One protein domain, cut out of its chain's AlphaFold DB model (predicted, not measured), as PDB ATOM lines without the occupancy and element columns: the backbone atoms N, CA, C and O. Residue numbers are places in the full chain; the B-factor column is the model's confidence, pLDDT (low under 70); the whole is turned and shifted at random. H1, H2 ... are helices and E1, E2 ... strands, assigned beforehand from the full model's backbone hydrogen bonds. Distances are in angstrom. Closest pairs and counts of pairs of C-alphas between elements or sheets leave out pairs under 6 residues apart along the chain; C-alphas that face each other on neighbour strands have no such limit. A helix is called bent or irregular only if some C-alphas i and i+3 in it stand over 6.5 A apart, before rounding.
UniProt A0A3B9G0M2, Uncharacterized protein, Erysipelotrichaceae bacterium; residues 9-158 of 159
ATOM      1  N   SER A   9      24.297 -22.417 -17.374       94.94
ATOM      2  CA  SER A   9      23.205 -22.145 -18.312       94.94
ATOM      3  C   SER A   9      23.017 -20.637 -18.456       94.94
ATOM      4  O   SER A   9      23.244 -19.894 -17.502       94.94
ATOM      5  N   TYR A  10      22.612 -20.185 -19.644       93.88
ATOM      6  CA  TYR A  10      22.261 -18.786 -19.879       93.88
ATOM      7  C   TYR A  10      20.764 -18.573 -19.725       93.88
ATOM      8  O   TYR A  10      19.963 -19.334 -20.268       93.88
ATOM      9  N   PHE A  11      20.411 -17.483 -19.061       93.38
ATOM     10  CA  PHE A  11      19.036 -17.052 -18.899       93.38
ATOM     11  C   PHE A  11      18.910 -15.571 -19.245       93.38
ATOM     12  O   PHE A  11      19.790 -14.760 -18.947       93.38
ATOM     13  N   HIS A  12      17.797 -15.238 -19.895       94.12
ATOM     14  CA  HIS A  12      17.450 -13.872 -20.256       94.12
ATOM     15  C   HIS A  12      16.665 -13.258 -19.101       94.12
ATOM     16  O   HIS A  12      15.548 -13.692 -18.813       94.12
ATOM     17  N   TYR A  13      17.235 -12.246 -18.456       93.56
ATOM     18  CA  TYR A  13      16.579 -11.533 -17.368       93.56
ATOM     19  C   TYR A  13      16.340 -10.081 -17.737       93.56
ATOM     20  O   TYR A  13      17.220  -9.408 -18.271       93.56
ATOM     21  N   LEU A  14      15.160  -9.586 -17.377       94.44
ATOM     22  CA  LEU A  14      14.904  -8.160 -17.302       94.44
ATOM     23  C   LEU A  14      15.414  -7.662 -15.948       94.44
ATOM     24  O   LEU A  14      14.837  -7.979 -14.907       94.44
ATOM     25  N   VAL A  15      16.499  -6.897 -15.972       95.50
ATOM     26  CA  VAL A  15      17.172  -6.387 -14.775       95.50
ATOM     27  C   VAL A  15      16.897  -4.899 -14.598       95.50
ATOM     28  O   VAL A  15      16.735  -4.167 -15.579       95.50
ATOM     29  N   CYS A  16      16.854  -4.448 -13.345       97.62
ATOM     30  CA  CYS A  16      16.792  -3.032 -13.001       97.62
ATOM     31  C   CYS A  16      17.854  -2.681 -11.956       97.62
ATOM     32  O   CYS A  16      18.127  -3.463 -11.045       97.62
ATOM     33  N   THR A  17      18.414  -1.480 -12.055       97.88
ATOM     34  CA  THR A  17      19.318  -0.920 -11.046       97.88
ATOM     35  C   THR A  17      19.181   0.601 -10.988       97.88
ATOM     36  O   THR A  17      18.564   1.216 -11.863       97.88
ATOM     37  N   VAL A  18      19.735   1.196  -9.937       97.69
ATOM     38  CA  VAL A  18      19.949   2.639  -9.825       97.69
ATOM     39  C   VAL A  18      21.448   2.873  -9.846       97.69
ATOM     40  O   VAL A  18      22.170   2.193  -9.127       97.69
ATOM     41  N   ALA A  19      21.908   3.802 -10.668       96.38
ATOM     42  CA  ALA A  19      23.311   4.148 -10.822       96.38
ATOM     43  C   ALA A  19      23.565   5.578 -10.353       96.38
ATOM     44  O   ALA A  19      22.737   6.454 -10.583       96.38
ATOM     45  N   ILE A  20      24.718   5.799  -9.738       94.81
ATOM     46  CA  ILE A  20      25.203   7.105  -9.298       94.81
ATOM     47  C   ILE A  20      26.619   7.239  -9.848       94.81
ATOM     48  O   ILE A  20      27.444   6.349  -9.623       94.81
ATOM     49  N   TYR A  21      26.884   8.294 -10.612       92.31
ATOM     50  CA  TYR A  21      28.191   8.538 -11.212       92.31
ATOM     51  C   TYR A  21      28.790   9.810 -10.627       92.31
ATOM     52  O   TYR A  21      28.257  10.891 -10.837       92.31
ATOM     53  N   GLY A  22      29.866   9.679  -9.854       89.81
ATOM     54  CA  GLY A  22      30.409  10.798  -9.090       89.81
ATOM     55  C   GLY A  22      29.337  11.479  -8.234       89.81
ATOM     56  O   GLY A  22      28.702  10.824  -7.405       89.81
ATOM     57  N   ASN A  23      29.121  12.771  -8.497       85.56
ATOM     58  CA  ASN A  23      28.118  13.607  -7.834       85.56
ATOM     59  C   ASN A  23      26.864  13.854  -8.696       85.56
ATOM     60  O   ASN A  23      26.077  14.749  -8.391       85.56
ATOM     61  N   ASP A  24      26.679  13.099  -9.780       88.69
ATOM     62  CA  ASP A  24      25.485  13.212 -10.615       88.69
ATOM     63  C   ASP A  24      24.229  12.735  -9.878       88.69
ATOM     64  O   ASP A  24      24.273  11.887  -8.979       88.69
ATOM     65  N   GLU A  25      23.074  13.206 -10.350       90.06
ATOM     66  CA  GLU A  25      21.785  12.683  -9.911       90.06
ATOM     67  C   GLU A  25      21.702  11.151 -10.109       90.06
ATOM     68  O   GLU A  25      22.238  10.597 -11.077       90.06
ATOM     69  N   PRO A  26      21.002  10.420  -9.225       94.06
ATOM     70  CA  PRO A  26      20.819   8.982  -9.373       94.06
ATOM     71  C   PRO A  26      19.938   8.649 -10.587       94.06
ATOM     72  O   PRO A  26      18.814   9.132 -10.724       94.06
ATOM     73  N   HIS A  27      20.402   7.733 -11.435       94.12
ATOM     74  CA  HIS A  27      19.745   7.351 -12.684       94.12
ATOM     75  C   HIS A  27      19.168   5.933 -12.639       94.12
ATOM     76  O   HIS A  27      19.801   4.988 -12.169       94.12
ATOM     77  N   PHE A  28      17.965   5.758 -13.192       95.44
ATOM     78  CA  PHE A  28      17.321   4.448 -13.329       95.44
ATOM     79  C   PHE A  28      17.787   3.750 -14.598       95.44
ATOM     80  O   PHE A  28      17.652   4.293 -15.694       95.44
ATOM     81  N   PHE A  29      18.213   2.499 -14.457       95.81
ATOM     82  CA  PHE A  29      18.534   1.631 -15.578       95.81
ATOM     83  C   PHE A  29      17.643   0.394 -15.580       95.81
ATOM     84  O   PHE A  29      17.462  -0.267 -14.558       95.81
ATOM     85  N   LYS A  30      17.122   0.066 -16.764       96.31
ATOM     86  CA  LYS A  30      16.356  -1.147 -17.048       96.31
ATOM     87  C   LYS A  30      16.799  -1.718 -18.383       96.31
ATOM     88  O   LYS A  30      16.857  -0.993 -19.373       96.31
ATOM     89  N   GLY A  31      17.073  -3.015 -18.422       93.94
ATOM     90  CA  GLY A  31      17.539  -3.674 -19.636       93.94
ATOM     91  C   GLY A  31      17.437  -5.188 -19.558       93.94
ATOM     92  O   GLY A  31      17.229  -5.751 -18.487       93.94
ATOM     93  N   ASN A  32      17.571  -5.842 -20.708       94.62
ATOM     94  CA  ASN A  32      17.681  -7.295 -20.768       94.62
ATOM     95  C   ASN A  32      19.156  -7.688 -20.694       94.62
ATOM     96  O   ASN A  32      19.950  -7.185 -21.488       94.62
ATOM     97  N   LEU A  33      19.506  -8.592 -19.781       94.25
ATOM     98  CA  LEU A  33      20.842  -9.169 -19.670       94.25
ATOM     99  C   LEU A  33      20.799 -10.689 -19.808       94.25
ATOM    100  O   LEU A  33      19.888 -11.354 -19.311       94.25
ATOM    101  N   ASN A  34      21.840 -11.221 -20.443       92.69
ATOM    102  CA  ASN A  34      22.111 -12.651 -20.501       92.69
ATOM    103  C   ASN A  34      23.016 -13.013 -19.333       92.69
ATOM    104  O   ASN A  34      24.226 -12.788 -19.384       92.69
ATOM    105  N   LEU A  35      22.421 -13.555 -18.276       94.44
ATOM    106  CA  LEU A  35      23.154 -13.945 -17.080       94.44
ATOM    107  C   LEU A  35      23.407 -15.447 -17.083       94.44
ATOM    108  O   LEU A  35      22.618 -16.230 -17.618       94.44
ATOM    109  N   ARG A  36      24.536 -15.835 -16.495       94.69
ATOM    110  CA  ARG A  36      24.886 -17.234 -16.286       94.69
ATOM    111  C   ARG A  36      24.429 -17.659 -14.902       94.69
ATOM    112  O   ARG A  36      24.771 -17.004 -13.924       94.69
ATOM    113  N   THR A  37      23.741 -18.789 -14.845       94.50
ATOM    114  CA  THR A  37      23.592 -19.567 -13.615       94.50
ATOM    115  C   THR A  37      24.640 -20.659 -13.650       94.50
ATOM    116  O   THR A  37      24.665 -21.448 -14.599       94.50
ATOM    117  N   TYR A  38      25.521 -20.673 -12.656       95.19
ATOM    118  CA  TYR A  38      26.548 -21.695 -12.504       95.19
ATOM    119  C   TYR A  38      26.037 -22.819 -11.616       95.19
ATOM    120  O   TYR A  38      25.240 -22.587 -10.709       95.19
ATOM    121  N   TYR A  39      26.538 -24.020 -11.861       95.06
ATOM    122  CA  TYR A  39      26.184 -25.226 -11.130       95.06
ATOM    123  C   TYR A  39      27.438 -25.878 -10.552       95.06
ATOM    124  O   TYR A  39      28.542 -25.705 -11.083       95.06
ATOM    125  N   THR A  40      27.279 -26.580  -9.436       94.19
ATOM    126  CA  THR A  40      28.355 -27.359  -8.801       94.19
ATOM    127  C   THR A  40      28.555 -28.712  -9.488       94.19
ATOM    128  O   THR A  40      29.635 -29.293  -9.380       94.19
ATOM    129  N   ASP A  41      27.554 -29.181 -10.238       92.31
ATOM    130  CA  ASP A  41      27.500 -30.493 -10.876       92.31
ATOM    131  C   ASP A  41      27.238 -30.430 -12.393       92.31
ATOM    132  O   ASP A  41      26.682 -29.463 -12.925       92.31
ATOM    133  N   SER A  42      27.618 -31.498 -13.103       91.50
ATOM    134  CA  SER A  42      27.444 -31.611 -14.559       91.50
ATOM    135  C   SER A  42      25.991 -31.760 -15.002       91.50
ATOM    136  O   SER A  42      25.656 -31.349 -16.114       91.50
ATOM    137  N   GLU A  43      25.133 -32.309 -14.139       93.56
ATOM    138  CA  GLU A  43      23.700 -32.491 -14.399       93.56
ATOM    139  C   GLU A  43      22.900 -31.193 -14.191       93.56
ATOM    140  O   GLU A  43      21.715 -31.135 -14.522       93.56
ATOM    141  N   LYS A  44      23.557 -30.125 -13.710       91.94
ATOM    142  CA  LYS A  44      22.984 -28.793 -13.469       91.94
ATOM    143  C   LYS A  44      21.808 -28.816 -12.497       91.94
ATOM    144  O   LYS A  44      20.789 -28.153 -12.710       91.94
ATOM    145  N   THR A  45      21.952 -29.591 -11.433       92.62
ATOM    146  CA  THR A  45      20.909 -29.781 -10.422       92.62
ATOM    147  C   THR A  45      21.094 -28.890  -9.203       92.62
ATOM    148  O   THR A  45      20.105 -28.443  -8.623       92.62
ATOM    149  N   GLU A  46      22.335 -28.565  -8.854       93.94
ATOM    150  CA  GLU A  46      22.683 -27.742  -7.704       93.94
ATOM    151  C   GLU A  46      23.350 -26.439  -8.169       93.94
ATOM    152  O   GLU A  46      24.366 -26.430  -8.866       93.94
ATOM    153  N   ILE A  47      22.746 -25.305  -7.805       93.00
ATOM    154  CA  ILE A  47      23.238 -23.981  -8.198       93.00
ATOM    155  C   ILE A  47      24.444 -23.609  -7.335       93.00
ATOM    156  O   ILE A  47      24.389 -23.622  -6.108       93.00
ATOM    157  N   ASN A  48      25.524 -23.185  -7.986       94.38
ATOM    158  CA  ASN A  48      26.625 -22.502  -7.326       94.38
ATOM    159  C   ASN A  48      26.243 -21.031  -7.119       94.38
ATOM    160  O   ASN A  48      26.456 -20.185  -7.995       94.38
ATOM    161  N   ASP A  49      25.647 -20.750  -5.964       91.94
ATOM    162  CA  ASP A  49      25.111 -19.431  -5.632       91.94
ATOM    163  C   ASP A  49      26.182 -18.344  -5.636       91.94
ATOM    164  O   ASP A  49      26.004 -17.330  -6.303       91.94
ATOM    165  N   ASN A  50      27.322 -18.581  -4.981       92.19
ATOM    166  CA  ASN A  50      28.404 -17.597  -4.893       92.19
ATOM    167  C   ASN A  50      28.875 -17.171  -6.287       92.19
ATOM    168  O   ASN A  50      28.877 -15.989  -6.615       92.19
ATOM    169  N   LYS A  51      29.178 -18.140  -7.157       93.81
ATOM    170  CA  LYS A  51      29.664 -17.851  -8.512       93.81
ATOM    171  C   LYS A  51      28.596 -17.201  -9.395       93.81
ATOM    172  O   LYS A  51      28.913 -16.350 -10.225       93.81
ATOM    173  N   THR A  52      27.336 -17.597  -9.224       93.88
ATOM    174  CA  THR A  52      26.197 -16.998  -9.936       93.88
ATOM    175  C   THR A  52      25.990 -15.547  -9.517       93.88
ATOM    176  O   THR A  52      25.850 -14.675 -10.376       93.88
ATOM    177  N   THR A  53      26.028 -15.272  -8.216       94.19
ATOM    178  CA  THR A  53      25.922 -13.926  -7.657       94.19
ATOM    179  C   THR A  53      27.091 -13.049  -8.091       94.19
ATOM    180  O   THR A  53      26.849 -11.966  -8.620       94.19
ATOM    181  N   ASP A  54      28.332 -13.521  -7.963       94.06
ATOM    182  CA  ASP A  54      29.523 -12.766  -8.368       94.06
ATOM    183  C   ASP A  54      29.462 -12.385  -9.852       94.06
ATOM    184  O   ASP A  54      29.686 -11.231 -10.223       94.06
ATOM    185  N   TYR A  55      29.067 -13.330 -10.712       94.44
ATOM    186  CA  TYR A  55      28.896 -13.067 -12.139       94.44
ATOM    187  C   TYR A  55      27.771 -12.065 -12.423       94.44
ATOM    188  O   TYR A  55      27.917 -11.208 -13.298       94.44
ATOM    189  N   ALA A  56      26.644 -12.162 -11.714       94.94
ATOM    190  CA  ALA A  56      25.526 -11.240 -11.883       94.94
ATOM    191  C   ALA A  56      25.904  -9.808 -11.470       94.94
ATOM    192  O   ALA A  56      25.584  -8.868 -12.199       94.94
ATOM    193  N   VAL A  57      26.620  -9.653 -10.352       96.50
ATOM    194  CA  VAL A  57      27.153  -8.368  -9.874       96.50
ATOM    195  C   VAL A  57      28.130  -7.781 -10.893       96.50
ATOM    196  O   VAL A  57      27.944  -6.638 -11.314       96.50
ATOM    197  N   ASP A  58      29.117  -8.564 -11.349       95.50
ATOM    198  CA  ASP A  58      30.105  -8.106 -12.338       95.50
ATOM    199  C   ASP A  58      29.446  -7.678 -13.649       95.50
ATOM    200  O   ASP A  58      29.716  -6.594 -14.167       95.50
ATOM    201  N   THR A  59      28.536  -8.507 -14.164       95.44
ATOM    202  CA  THR A  59      27.872  -8.258 -15.446       95.44
ATOM    203  C   THR A  59      26.987  -7.019 -15.372       95.44
ATOM    204  O   THR A  59      27.060  -6.167 -16.257       95.44
ATOM    205  N   LEU A  60      26.166  -6.889 -14.324       96.56
ATOM    206  CA  LEU A  60      25.289  -5.730 -14.167       96.56
ATOM    207  C   LEU A  60      26.106  -4.443 -14.026       96.56
ATOM    208  O   LEU A  60      25.827  -3.473 -14.725       96.56
ATOM    209  N   PHE A  61      27.152  -4.455 -13.193       96.38
ATOM    210  CA  PHE A  61      28.047  -3.311 -13.044       96.38
ATOM    211  C   PHE A  61      28.711  -2.936 -14.370       96.38
ATOM    212  O   PHE A  61      28.659  -1.777 -14.778       96.38
ATOM    213  N   ALA A  62      29.303  -3.907 -15.070       94.75
ATOM    214  CA  ALA A  62      30.017  -3.656 -16.314       94.75
ATOM    215  C   ALA A  62      29.101  -3.102 -17.415       94.75
ATOM    216  O   ALA A  62      29.483  -2.157 -18.105       94.75
ATOM    217  N   GLU A  63      27.900  -3.658 -17.586       95.19
ATOM    218  CA  GLU A  63      26.955  -3.184 -18.602       95.19
ATOM    219  C   GLU A  63      26.401  -1.796 -18.267       95.19
ATOM    220  O   GLU A  63      26.347  -0.933 -19.145       95.19
ATOM    221  N   THR A  64      26.082  -1.523 -17.000       95.31
ATOM    222  CA  THR A  64      25.671  -0.178 -16.576       95.31
ATOM    223  C   THR A  64      26.803   0.838 -16.760       95.31
ATOM    224  O   THR A  64      26.571   1.912 -17.318       95.31
ATOM    225  N   ASN A  65      28.043   0.494 -16.395       93.19
ATOM    226  CA  ASN A  65      29.202   1.382 -16.532       93.19
ATOM    227  C   ASN A  65      29.518   1.717 -17.988       93.19
ATOM    228  O   ASN A  65      29.784   2.871 -18.308       93.19
ATOM    229  N   LYS A  66      29.393   0.753 -18.910       92.38
ATOM    230  CA  LYS A  66      29.523   1.026 -20.351       92.38
ATOM    231  C   LYS A  66      28.527   2.078 -20.834       92.38
ATOM    232  O   LYS A  66      28.885   2.902 -21.677       92.38
ATOM    233  N   ILE A  67      27.283   2.031 -20.353       92.56
ATOM    234  CA  ILE A  67      26.251   2.992 -20.754       92.56
ATOM    235  C   ILE A  67      26.570   4.367 -20.169       92.56
ATOM    236  O   ILE A  67      26.633   5.331 -20.926       92.56
ATOM    237  N   VAL A  68      26.835   4.443 -18.863       91.12
ATOM    238  CA  VAL A  68      27.171   5.699 -18.176       91.12
ATOM    239  C   VAL A  68      28.416   6.336 -18.793       91.12
ATOM    240  O   VAL A  68      28.335   7.444 -19.311       91.12
ATOM    241  N   ARG A  69      29.544   5.621 -18.894       87.75
ATOM    242  CA  ARG A  69      30.777   6.159 -19.503       87.75
ATOM    243  C   ARG A  69      30.556   6.641 -20.935       87.75
ATOM    244  O   ARG A  69      31.107   7.666 -21.319       87.75
ATOM    245  N   ARG A  70      29.702   5.973 -21.722       88.69
ATOM    246  CA  ARG A  70      29.337   6.449 -23.068       88.69
ATOM    247  C   ARG A  70      28.610   7.795 -23.031       88.69
ATOM    248  O   ARG A  70      28.876   8.618 -23.904       88.69
ATOM    249  N   LEU A  71      27.728   8.024 -22.055       87.69
ATOM    250  CA  LEU A  71      27.058   9.318 -21.863       87.69
ATOM    251  C   LEU A  71      28.076  10.427 -21.556       87.69
ATOM    252  O   LEU A  71      27.998  11.494 -22.159       87.69
ATOM    253  N   HIS A  72      29.095  10.125 -20.745       85.25
ATOM    254  CA  HIS A  72      30.197  11.046 -20.425       85.25
ATOM    255  C   HIS A  72      31.322  11.081 -21.481       85.25
ATOM    256  O   HIS A  72      32.299  11.805 -21.325       85.25
ATOM    257  N   LYS A  73      31.194  10.335 -22.592       86.31
ATOM    258  CA  LYS A  73      32.227  10.189 -23.645       86.31
ATOM    259  C   LYS A  73      33.581   9.695 -23.111       86.31
ATOM    260  O   LYS A  73      34.635  10.011 -23.663       86.31
ATOM    261  N   GLU A  74      33.540   8.876 -22.074       83.56
ATOM    262  CA  GLU A  74      34.704   8.274 -21.443       83.56
ATOM    263  C   GLU A  74      34.932   6.837 -21.921       83.56
ATOM    264  O   GLU A  74      34.020   6.145 -22.389       83.56
ATOM    265  N   ARG A  75      36.180   6.374 -21.812       80.88
ATOM    266  CA  ARG A  75      36.532   4.980 -22.095       80.88
ATOM    267  C   ARG A  75      36.193   4.096 -20.900       80.88
ATOM    268  O   ARG A  75      36.202   4.537 -19.758       80.88
ATOM    269  N   TYR A  76      35.905   2.834 -21.196       79.62
ATOM    270  CA  TYR A  76      35.725   1.788 -20.199       79.62
ATOM    271  C   TYR A  76      36.821   0.734 -20.385       79.62
ATOM    272  O   TYR A  76      36.635  -0.250 -21.099       79.62
ATOM    273  N   ASP A  77      37.987   1.003 -19.803       79.75
ATOM    274  CA  ASP A  77      39.207   0.185 -19.864       79.75
ATOM    275  C   ASP A  77      39.773  -0.150 -18.472       79.75
ATOM    276  O   ASP A  77      40.879  -0.676 -18.348       79.75
ATOM    277  N   GLU A  78      38.999   0.114 -17.422       78.88
ATOM    278  CA  GLU A  78      39.403  -0.129 -16.043       78.88
ATOM    279  C   GLU A  78      39.417  -1.625 -15.711       78.88
ATOM    280  O   GLU A  78      38.496  -2.380 -16.056       78.88
ATOM    281  N   ASN A  79      40.430  -2.033 -14.944       85.88
ATOM    282  CA  ASN A  79      40.339  -3.269 -14.178       85.88
ATOM    283  C   ASN A  79      39.168  -3.151 -13.193       85.88
ATOM    284  O   ASN A  79      38.853  -2.061 -12.711       85.88
ATOM    285  N   ARG A  80      38.488  -4.268 -12.924       88.81
ATOM    286  CA  ARG A  80      37.369  -4.309 -11.981       88.81
ATOM    287  C   ARG A  80      37.787  -5.011 -10.701       88.81
ATOM    288  O   ARG A  80      38.055  -6.208 -10.720       88.81
ATOM    289  N   ASP A  81      37.782  -4.262  -9.607       93.56
ATOM    290  CA  ASP A  81      37.803  -4.774  -8.237       93.56
ATOM    291  C   ASP A  81      36.541  -4.260  -7.539       93.56
ATOM    292  O   ASP A  81      36.493  -3.134  -7.030       93.56
ATOM    293  N   LEU A  82      35.461  -5.038  -7.646       96.00
ATOM    294  CA  LEU A  82      34.147  -4.609  -7.182       96.00
ATOM    295  C   LEU A  82      34.031  -4.768  -5.668       96.00
ATOM    296  O   LEU A  82      34.213  -5.848  -5.111       96.00
ATOM    297  N   CYS A  83      33.656  -3.683  -5.000       96.12
ATOM    298  CA  CYS A  83      33.237  -3.709  -3.613       96.12
ATOM    299  C   CYS A  83      31.721  -3.825  -3.545       96.12
ATOM    300  O   CYS A  83      31.031  -3.032  -4.178       96.12
ATOM    301  N   VAL A  84      31.213  -4.748  -2.731       96.56
ATOM    302  CA  VAL A  84      29.797  -4.806  -2.350       96.56
ATOM    303  C   VAL A  84      29.692  -4.536  -0.856       96.56
ATOM    304  O   VAL A  84      30.363  -5.192  -0.059       96.56
ATOM    305  N   MET A  85      28.850  -3.583  -0.463       95.50
ATOM    306  CA  MET A  85      28.629  -3.269   0.948       95.50
ATOM    307  C   MET A  85      27.203  -2.765   1.216       95.50
ATOM    308  O   MET A  85      26.528  -2.331   0.281       95.50
ATOM    309  N   PRO A  86      26.724  -2.797   2.475       95.56
ATOM    310  CA  PRO A  86      25.409  -2.264   2.819       95.56
ATOM    311  C   PRO A  86      25.289  -0.787   2.451       95.56
ATOM    312  O   PRO A  86      26.184   0.003   2.764       95.56
ATOM    313  N   PHE A  87      24.176  -0.407   1.825       94.88
ATOM    314  CA  PHE A  87      23.934   0.991   1.495       94.88
ATOM    315  C   PHE A  87      23.213   1.685   2.653       94.88
ATOM    316  O   PHE A  87      21.987   1.676   2.747       94.88
ATOM    317  N   THR A  88      23.987   2.289   3.553       90.31
ATOM    318  CA  THR A  88      23.494   2.888   4.807       90.31
ATOM    319  C   THR A  88      22.385   3.921   4.609       90.31
ATOM    320  O   THR A  88      21.473   3.974   5.427       90.31
ATOM    321  N   MET A  89      22.416   4.691   3.516       90.06
ATOM    322  CA  MET A  89      21.390   5.698   3.201       90.06
ATOM    323  C   MET A  89      20.008   5.096   2.910       90.06
ATOM    324  O   MET A  89      18.996   5.755   3.129       90.06
ATOM    325  N   LEU A  90      19.955   3.858   2.406       92.69
ATOM    326  CA  LEU A  90      18.705   3.160   2.085       92.69
ATOM    327  C   LEU A  90      18.333   2.090   3.118       92.69
ATOM    328  O   LEU A  90      17.167   1.708   3.201       92.69
ATOM    329  N   GLY A  91      19.307   1.613   3.898       91.75
ATOM    330  CA  GLY A  91      19.135   0.516   4.846       91.75
ATOM    331  C   GLY A  91      18.978  -0.850   4.171       91.75
ATOM    332  O   GLY A  91      19.118  -0.999   2.954       91.75
ATOM    333  N   ASP A  92      18.693  -1.875   4.974       90.88
ATOM    334  CA  ASP A  92      18.425  -3.215   4.452       90.88
ATOM    335  C   ASP A  92      17.144  -3.240   3.594       90.88
ATOM    336  O   ASP A  92      16.166  -2.563   3.921       90.88
ATOM    337  N   PRO A  93      17.107  -4.034   2.508       96.06
ATOM    338  CA  PRO A  93      18.111  -5.017   2.081       96.06
ATOM    339  C   PRO A  93      19.145  -4.470   1.074       96.06
ATOM    340  O   PRO A  93      19.817  -5.249   0.390       96.06
ATOM    341  N   TYR A  94      19.256  -3.151   0.915       97.69
ATOM    342  CA  TYR A  94      19.966  -2.541  -0.206       97.69
ATOM    343  C   TYR A  94      21.481  -2.529  -0.025       97.69
ATOM    344  O   TYR A  94      22.020  -2.310   1.061       97.69
ATOM    345  N   GLN A  95      22.178  -2.779  -1.125       97.50
ATOM    346  CA  GLN A  95      23.629  -2.853  -1.197       97.50
ATOM    347  C   GLN A  95      24.114  -1.891  -2.275       97.50
ATOM    348  O   GLN A  95      23.450  -1.706  -3.296       97.50
ATOM    349  N   ILE A  96      25.276  -1.297  -2.046       97.25
ATOM    350  CA  ILE A  96      25.973  -0.468  -3.019       97.25
ATOM    351  C   ILE A  96      27.143  -1.267  -3.587       97.25
ATOM    352  O   ILE A  96      27.863  -1.945  -2.846       97.25
ATOM    353  N   VAL A  97      27.300  -1.210  -4.908       97.75
ATOM    354  CA  VAL A  97      28.387  -1.856  -5.642       97.75
ATOM    355  C   VAL A  97      29.169  -0.804  -6.412       97.75
ATOM    356  O   VAL A  97      28.578  -0.074  -7.201       97.75
ATOM    357  N   TYR A  98      30.483  -0.735  -6.221       96.62
ATOM    358  CA  TYR A  98      31.359   0.202  -6.935       96.62
ATOM    359  C   TYR A  98      32.723  -0.429  -7.238       96.62
ATOM    360  O   TYR A  98      33.107  -1.418  -6.614       96.62
ATOM    361  N   ASN A  99      33.460   0.132  -8.201       95.31
ATOM    362  CA  ASN A  99      34.812  -0.321  -8.543       95.31
ATOM    363  C   ASN A  99      35.856   0.428  -7.702       95.31
ATOM    364  O   ASN A  99      36.049   1.627  -7.896       95.31
ATOM    365  N   LYS A 100      36.581  -0.272  -6.823       93.38
ATOM    366  CA  LYS A 100      37.653   0.323  -5.998       93.38
ATOM    367  C   LYS A 100      38.824   0.841  -6.822       93.38
ATOM    368  O   LYS A 100      39.541   1.744  -6.408       93.38
ATOM    369  N   THR A 101      39.032   0.243  -7.991       90.56
ATOM    370  CA  THR A 101      40.132   0.590  -8.896       90.56
ATOM    371  C   THR A 101      39.735   1.606  -9.964       90.56
ATOM    372  O   THR A 101      40.492   1.816 -10.908       90.56
ATOM    373  N   ALA A 102      38.571   2.253  -9.820       88.12
ATOM    374  CA  ALA A 102      38.140   3.297 -10.737       88.12
ATOM    375  C   ALA A 102      39.173   4.431 -10.808       88.12
ATOM    376  O   ALA A 102      39.674   4.932  -9.794       88.12
ATOM    377  N   HIS A 103      39.500   4.842 -12.027       80.94
ATOM    378  CA  HIS A 103      40.407   5.944 -12.287       80.94
ATOM    379  C   HIS A 103      39.635   7.273 -12.297       80.94
ATOM    380  O   HIS A 103      38.432   7.308 -12.583       80.94
ATOM    381  N   PRO A 104      40.304   8.387 -11.947       73.81
ATOM    382  CA  PRO A 104      39.680   9.701 -12.018       73.81
ATOM    383  C   PRO A 104      39.234  10.009 -13.450       73.81
ATOM    384  O   PRO A 104      39.940   9.688 -14.410       73.81
ATOM    385  N   SER A 105      38.068  10.641 -13.581       75.00
ATOM    386  CA  SER A 105      37.628  11.177 -14.867       75.00
ATOM    387  C   SER A 105      38.529  12.354 -15.269       75.00
ATOM    388  O   SER A 105      38.914  13.157 -14.417       75.00
ATOM    389  N   PRO A 106      38.887  12.487 -16.559       71.31
ATOM    390  CA  PRO A 106      39.670  13.619 -17.045       71.31
ATOM    391  C   PRO A 106      38.901  14.949 -17.082       71.31
ATOM    392  O   PRO A 106      39.534  15.979 -17.307       71.31
ATOM    393  N   TYR A 107      37.573  14.945 -16.908       62.12
ATOM    394  CA  TYR A 107      36.741  16.129 -17.152       62.12
ATOM    395  C   TYR A 107      36.030  16.672 -15.911       62.12
ATOM    396  O   TYR A 107      35.803  17.879 -15.854       62.12
ATOM    397  N   GLU A 108      35.726  15.837 -14.917       70.19
ATOM    398  CA  GLU A 108      34.965  16.240 -13.729       70.19
ATOM    399  C   GLU A 108      35.431  15.486 -12.477       70.19
ATOM    400  O   GLU A 108      36.038  14.413 -12.561       70.19
ATOM    401  N   ASP A 109      35.143  16.059 -11.304       78.31
ATOM    402  CA  ASP A 109      35.286  15.344 -10.039       78.31
ATOM    403  C   ASP A 109      34.240  14.227  -9.978       78.31
ATOM    404  O   ASP A 109      33.069  14.459  -9.687       78.31
ATOM    405  N   ASN A 110      34.679  13.005 -10.278       86.81
ATOM    406  CA  ASN A 110      33.845  11.813 -10.230       86.81
ATOM    407  C   ASN A 110      33.904  11.101  -8.871       86.81
ATOM    408  O   ASN A 110      33.657   9.897  -8.810       86.81
ATOM    409  N   SER A 111      34.262  11.801  -7.792       90.25
ATOM    410  CA  SER A 111      34.241  11.246  -6.436       90.25
ATOM    411  C   SER A 111      32.825  10.838  -6.026       90.25
ATOM    412  O   SER A 111      31.868  11.556  -6.281       90.25
ATOM    413  N   LEU A 112      32.698   9.696  -5.352       91.94
ATOM    414  CA  LEU A 112      31.442   9.232  -4.761       91.94
ATOM    415  C   LEU A 112      31.365   9.759  -3.319       91.94
ATOM    416  O   LEU A 112      31.764   9.066  -2.379       91.94
ATOM    417  N   SER A 113      30.908  11.004  -3.147       88.88
ATOM    418  CA  SER A 113      30.913  11.732  -1.862       88.88
ATOM    419  C   SER A 113      30.286  10.937  -0.711       88.88
ATOM    420  O   SER A 113      30.893  10.807   0.355       88.88
ATOM    421  N   PHE A 114      29.146  10.301  -0.971       89.56
ATOM    422  CA  PHE A 114      28.381   9.495  -0.017       89.56
ATOM    423  C   PHE A 114      29.115   8.227   0.463       89.56
ATOM    424  O   PHE A 114      28.666   7.556   1.395       89.56
ATOM    425  N   LEU A 115      30.249   7.871  -0.154       92.25
ATOM    426  CA  LEU A 115      31.122   6.776   0.281       92.25
ATOM    427  C   LEU A 115      32.378   7.253   1.016       92.25
ATOM    428  O   LEU A 115      33.097   6.414   1.554       92.25
ATOM    429  N   LYS A 116      32.639   8.561   1.105       89.56
ATOM    430  CA  LYS A 116      33.914   9.123   1.581       89.56
ATOM    431  C   LYS A 116      34.325   8.668   2.983       89.56
ATOM    432  O   LYS A 116      35.514   8.498   3.247       89.56
ATOM    433  N   GLU A 117      33.365   8.444   3.881       89.12
ATOM    434  CA  GLU A 117      33.641   7.920   5.229       89.12
ATOM    435  C   GLU A 117      34.145   6.467   5.226       89.12
ATOM    436  O   GLU A 117      34.826   6.040   6.159       89.12
ATOM    437  N   LYS A 118      33.775   5.685   4.208       91.50
ATOM    438  CA  LYS A 118      34.076   4.253   4.091       91.50
ATOM    439  C   LYS A 118      35.245   3.992   3.155       91.50
ATOM    440  O   LYS A 118      36.093   3.160   3.465       91.50
ATOM    441  N   ASP A 119      35.284   4.712   2.046       92.25
ATOM    442  CA  ASP A 119      36.374   4.724   1.087       92.25
ATOM    443  C   ASP A 119      36.545   6.156   0.544       92.25
ATOM    444  O   ASP A 119      35.788   6.584  -0.330       92.25
ATOM    445  N   PRO A 120      37.537   6.919   1.040       90.50
ATOM    446  CA  PRO A 120      37.764   8.299   0.610       90.50
ATOM    447  C   PRO A 120      38.241   8.409  -0.843       90.50
ATOM    448  O   PRO A 120      38.307   9.517  -1.369       90.50
ATOM    449  N   ASN A 121      38.597   7.290  -1.482       90.44
ATOM    450  CA  ASN A 121      39.026   7.241  -2.874       90.44
ATOM    451  C   ASN A 121      37.942   6.689  -3.806       90.44
ATOM    452  O   ASN A 121      38.210   6.560  -5.003       90.44
ATOM    453  N   ALA A 122      36.750   6.363  -3.292       92.56
ATOM    454  CA  ALA A 122      35.649   5.872  -4.107       92.56
ATOM    455  C   ALA A 122      35.267   6.914  -5.163       92.56
ATOM    456  O   ALA A 122      35.022   8.082  -4.857       92.56
ATOM    457  N   LYS A 123      35.243   6.483  -6.422       92.62
ATOM    458  CA  LYS A 123      34.995   7.347  -7.573       92.62
ATOM    459  C   LYS A 123      34.387   6.569  -8.737       92.62
ATOM    460  O   LYS A 123      34.371   5.338  -8.739       92.62
ATOM    461  N   GLY A 124      33.910   7.290  -9.744       92.38
ATOM    462  CA  GLY A 124      33.284   6.729 -10.932       92.38
ATOM    463  C   GLY A 124      31.854   6.283 -10.656       92.38
ATOM    464  O   GLY A 124      31.045   7.060 -10.166       92.38
ATOM    465  N   LEU A 125      31.527   5.040 -11.017       94.38
ATOM    466  CA  LEU A 125      30.175   4.501 -10.909       94.38
ATOM    467  C   LEU A 125      29.975   3.720  -9.607       94.38
ATOM    468  O   LEU A 125      30.755   2.816  -9.296       94.38
ATOM    469  N   ALA A 126      28.841   3.963  -8.959       96.50
ATOM    470  CA  ALA A 126      28.217   3.036  -8.032       96.50
ATOM    471  C   ALA A 126      26.834   2.601  -8.541       96.50
ATOM    472  O   ALA A 126      26.106   3.396  -9.134       96.50
ATOM    473  N   ILE A 127      26.447   1.350  -8.295       97.94
ATOM    474  CA  ILE A 127      25.102   0.839  -8.579       97.94
ATOM    475  C   ILE A 127      24.448   0.274  -7.323       97.94
ATOM    476  O   ILE A 127      25.109  -0.300  -6.459       97.94
ATOM    477  N   VAL A 128      23.128   0.393  -7.247       98.06
ATOM    478  CA  VAL A 128      22.323  -0.155  -6.159       98.06
ATOM    479  C   VAL A 128      21.793  -1.529  -6.548       98.06
ATOM    480  O   VAL A 128      21.151  -1.717  -7.588       98.06
ATOM    481  N   MET A 129      22.037  -2.491  -5.669       97.94
ATOM    482  CA  MET A 129      21.524  -3.856  -5.722       97.94
ATOM    483  C   MET A 129      20.820  -4.179  -4.399       97.94
ATOM    484  O   MET A 129      20.743  -3.340  -3.500       97.94
ATOM    485  N   LYS A 130      20.275  -5.385  -4.256       97.38
ATOM    486  CA  LYS A 130      19.637  -5.818  -3.008       97.38
ATOM    487  C   LYS A 130      20.023  -7.237  -2.642       97.38
ATOM    488  O   LYS A 130      20.371  -8.026  -3.514       97.38
ATOM    489  N   LYS A 131      19.905  -7.565  -1.360       96.44
ATOM    490  CA  LYS A 131      19.866  -8.954  -0.906       96.44
ATOM    491  C   LYS A 131      18.460  -9.518  -1.086       96.44
ATOM    492  O   LYS A 131      17.476  -8.846  -0.770       96.44
ATOM    493  N   ASP A 132      18.359 -10.729  -1.614       93.31
ATOM    494  CA  ASP A 132      17.114 -11.488  -1.582       93.31
ATOM    495  C   ASP A 132      16.881 -12.129  -0.200       93.31
ATOM    496  O   ASP A 132      17.611 -11.879   0.762       93.31
ATOM    497  N   LYS A 133      15.824 -12.940  -0.090       89.62
ATOM    498  CA  LYS A 133      15.443 -13.602   1.167       89.62
ATOM    499  C   LYS A 133      16.486 -14.609   1.658       89.62
ATOM    500  O   LYS A 133      16.530 -14.867   2.857       89.62
ATOM    501  N   ASP A 134      17.311 -15.125   0.753       88.94
ATOM    502  CA  ASP A 134      18.369 -16.091   1.041       88.94
ATOM    503  C   ASP A 134      19.725 -15.390   1.253       88.94
ATOM    504  O   ASP A 134      20.753 -16.039   1.440       88.94
ATOM    505  N   GLY A 135      19.741 -14.050   1.242       89.44
ATOM    506  CA  GLY A 135      20.931 -13.229   1.450       89.44
ATOM    507  C   GLY A 135      21.790 -13.021   0.201       89.44
ATOM    508  O   GLY A 135      22.856 -12.409   0.305       89.44
ATOM    509  N   LYS A 136      21.343 -13.482  -0.974       91.75
ATOM    510  CA  LYS A 136      22.089 -13.395  -2.238       91.75
ATOM    511  C   LYS A 136      21.931 -12.016  -2.857       91.75
ATOM    512  O   LYS A 136      20.847 -11.433  -2.829       91.75
ATOM    513  N   ILE A 137      23.002 -11.492  -3.452       95.50
ATOM    514  CA  ILE A 137      22.952 -10.198  -4.139       95.50
ATOM    515  C   ILE A 137      22.241 -10.370  -5.480       95.50
ATOM    516  O   ILE A 137      22.606 -11.220  -6.292       95.50
ATOM    517  N   THR A 138      21.226  -9.546  -5.712       95.06
ATOM    518  CA  THR A 138      20.406  -9.552  -6.920       95.06
ATOM    519  C   THR A 138      20.010  -8.132  -7.329       95.06
ATOM    520  O   THR A 138      20.218  -7.157  -6.599       95.06
ATOM    521  N   TRP A 139      19.470  -7.999  -8.535       96.06
ATOM    522  CA  TRP A 139      19.004  -6.728  -9.082       96.06
ATOM    523  C   TRP A 139      17.670  -6.286  -8.460       96.06
ATOM    524  O   TRP A 139      16.981  -7.030  -7.757       96.06
ATOM    525  N   LEU A 140      17.297  -5.038  -8.721       97.44
ATOM    526  CA  LEU A 140      16.067  -4.441  -8.213       97.44
ATOM    527  C   LEU A 140      14.873  -4.829  -9.092       97.44
ATOM    528  O   LEU A 140      15.010  -5.079 -10.289       97.44
ATOM    529  N   SER A 141      13.670  -4.806  -8.529       96.19
ATOM    530  CA  SER A 141      12.464  -4.645  -9.340       96.19
ATOM    531  C   SER A 141      12.352  -3.199  -9.831       96.19
ATOM    532  O   SER A 141      12.931  -2.275  -9.257       96.19
ATOM    533  N   GLU A 142      11.558  -2.976 -10.878       96.50
ATOM    534  CA  GLU A 142      11.317  -1.622 -11.387       96.50
ATOM    535  C   GLU A 142      10.668  -0.711 -10.333       96.50
ATOM    536  O   GLU A 142      11.023   0.462 -10.225       96.50
ATOM    537  N   VAL A 143       9.739  -1.247  -9.536       96.44
ATOM    538  CA  VAL A 143       9.063  -0.489  -8.474       96.44
ATOM    539  C   VAL A 143      10.065  -0.051  -7.406       96.44
ATOM    540  O   VAL A 143      10.071   1.120  -7.029       96.44
ATOM    541  N   GLU A 144      10.945  -0.957  -6.968       96.44
ATOM    542  CA  GLU A 144      12.004  -0.643  -6.001       96.44
ATOM    543  C   GLU A 144      12.974   0.400  -6.561       96.44
ATOM    544  O   GLU A 144      13.227   1.404  -5.905       96.44
ATOM    545  N   ALA A 145      13.465   0.220  -7.790       96.81
ATOM    546  CA  ALA A 145      14.418   1.151  -8.396       96.81
ATOM    547  C   ALA A 145      13.849   2.575  -8.511       96.81
ATOM    548  O   ALA A 145      14.518   3.552  -8.179       96.81
ATOM    549  N   ARG A 146      12.577   2.705  -8.909       96.00
ATOM    550  CA  ARG A 146      11.893   4.006  -8.966       96.00
ATOM    551  C   ARG A 146      11.681   4.622  -7.584       96.00
ATOM    552  O   ARG A 146      11.769   5.841  -7.455       96.00
ATOM    553  N   ALA A 147      11.384   3.811  -6.569       95.50
ATOM    554  CA  ALA A 147      11.248   4.290  -5.197       95.50
ATOM    555  C   ALA A 147      12.593   4.789  -4.647       95.50
ATOM    556  O   ALA A 147      12.648   5.867  -4.065       95.50
ATOM    557  N   ILE A 148      13.676   4.053  -4.908       96.19
ATOM    558  CA  ILE A 148      15.032   4.407  -4.480       96.19
ATOM    559  C   ILE A 148      15.466   5.748  -5.058       96.19
ATOM    560  O   ILE A 148      15.967   6.572  -4.307       96.19
ATOM    561  N   ILE A 149      15.229   6.015  -6.345       95.12
ATOM    562  CA  ILE A 149      15.576   7.321  -6.933       95.12
ATOM    563  C   ILE A 149      14.882   8.463  -6.206       95.12
ATOM    564  O   ILE A 149      15.537   9.419  -5.813       95.12
ATOM    565  N   ARG A 150      13.575   8.335  -5.950       92.81
ATOM    566  CA  ARG A 150      12.815   9.362  -5.220       92.81
ATOM    567  C   ARG A 150      13.376   9.623  -3.823       92.81
ATOM    568  O   ARG A 150      13.262  10.741  -3.335       92.81
ATOM    569  N   THR A 151      13.950   8.602  -3.191       93.31
ATOM    570  CA  THR A 151      14.618   8.724  -1.893       93.31
ATOM    571  C   THR A 151      16.008   9.344  -2.025       93.31
ATOM    572  O   THR A 151      16.353  10.205  -1.225       93.31
ATOM    573  N   LEU A 152      16.804   8.924  -3.012       92.06
ATOM    574  CA  LEU A 152      18.207   9.318  -3.146       92.06
ATOM    575  C   LEU A 152      18.396  10.736  -3.679       92.06
ATOM    576  O   LEU A 152      19.250  11.432  -3.144       92.06
ATOM    577  N   THR A 153      17.614  11.177  -4.669       89.06
ATOM    578  CA  THR A 153      17.746  12.522  -5.261       89.06
ATOM    579  C   THR A 153      17.837  13.625  -4.191       89.06
ATOM    580  O   THR A 153      18.873  14.272  -4.103       89.06
ATOM    581  N   PRO A 154      16.867  13.781  -3.264       87.94
ATOM    582  CA  PRO A 154      16.935  14.851  -2.263       87.94
ATOM    583  C   PRO A 154      17.984  14.639  -1.162       87.94
ATOM    584  O   PRO A 154      18.176  15.540  -0.343       87.94
ATOM    585  N   LEU A 155      18.570  13.442  -1.047       84.25
ATOM    586  CA  LEU A 155      19.627  13.155  -0.075       84.25
ATOM    587  C   LEU A 155      21.001  13.506  -0.640       84.25
ATOM    588  O   LEU A 155      21.815  14.050   0.095       84.25
ATOM    589  N   LEU A 156      21.223  13.219  -1.922       81.75
ATOM    590  CA  LEU A 156      22.473  13.511  -2.617       81.75
ATOM    591  C   LEU A 156      22.574  14.992  -3.019       81.75
ATOM    592  O   LEU A 156      23.666  15.537  -2.990       81.75
ATOM    593  N   ASP A 157      21.450  15.682  -3.250       73.25
ATOM    594  CA  ASP A 157      21.424  17.138  -3.498       73.25
ATOM    595  C   ASP A 157      21.842  17.997  -2.282       73.25
ATOM    596  O   ASP A 157      21.947  19.221  -2.385       73.25
ATOM    597  N   LYS A 158      21.980  17.395  -1.093       58.59
ATOM    598  CA  LYS A 158      22.251  18.097   0.177       58.59
ATOM    599  C   LYS A 158      23.683  17.941   0.689       58.59
ATOM    600  O   LYS A 158      23.981  18.514   1.741       58.59
TER     601      LYS A 158
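Overview. This is residues 9 to 158 of the 159 residues of an uncharacterized protein of Erysipelotrichaceae bacterium (UniProt A0A3B9G0M2). A strongly twisted sheet of five strands curls round the long helix H1 on one face, while the shorter H2 packs on the other face, over E1. The long hairpin E1 and E2 makes one side of the sheet, and the shorter strands E5, E4 and E3 the other. The printed part has 150 residues, in the order E1 E2 H1 E3 E4 E5 H2; the sheet's order is E2 E1 E5 E4 E3, antiparallel throughout, and the class is mixed. It is compact, with a radius of gyration of the C-alphas of 15.5 A, and elongated, spanning 50 by 31 by 27 A.

Along the chain. E1, residues 9 to 21, begins at C-alpha (23.205, -22.145, -18.312), is 31.9 A long and bends by 70 degrees at residue 12. E2, residues 27 to 39, is 33.2 A long and bends by 66 degrees at residue 32. E5 is residues 125 to 131, 19.7 A; E4 residues 94 to 99, 17.2 A; E3 residues 82 to 86, 13.5 A. H1, residues 49 to 71, is 33.1 A long. H2, residues 142 to 156, is 20.7 A long and ends at C-alpha (22.473, 13.511, -2.617).

Arrangement. N 15 of E1 and O 31 of E2 are 2.9 A apart, within hydrogen-bond range, as are N 20 of E1 and O 126 of E5 at 2.8 A. E3, E4 and E5 form a meander, each strand the antiparallel neighbour of the one before, with N 83 to O 98 and N 97 to O 127 both 2.8 A. H1 is on the sheet; its closest C-alphas to E2 are Thr 52 and Thr 37, 5.2 A apart. H2, on the opposite face, has a height over the sheet of 8.1 A and runs along E1 at 8 degrees on the local plane; the closest C-alphas of the two are Glu 142 and Cys 16, 5.9 A apart. H2 is irregular, but only just: C-alphas 151 and 154 are 6.6 A apart. Every O i to N i+4 pair is within hydrogen-bond range in H1, and 9 of 11 in H2.

Size, cuts and confidence. The two C-alphas farthest apart, those of Glu 43 and Lys 158, are 52.7 A apart. The printed part has no cut. The link from E4 to E5, residues 100 to 124, is long. Mean pLDDT of the printed part is 91.5; residues 107 and 158 are under 70.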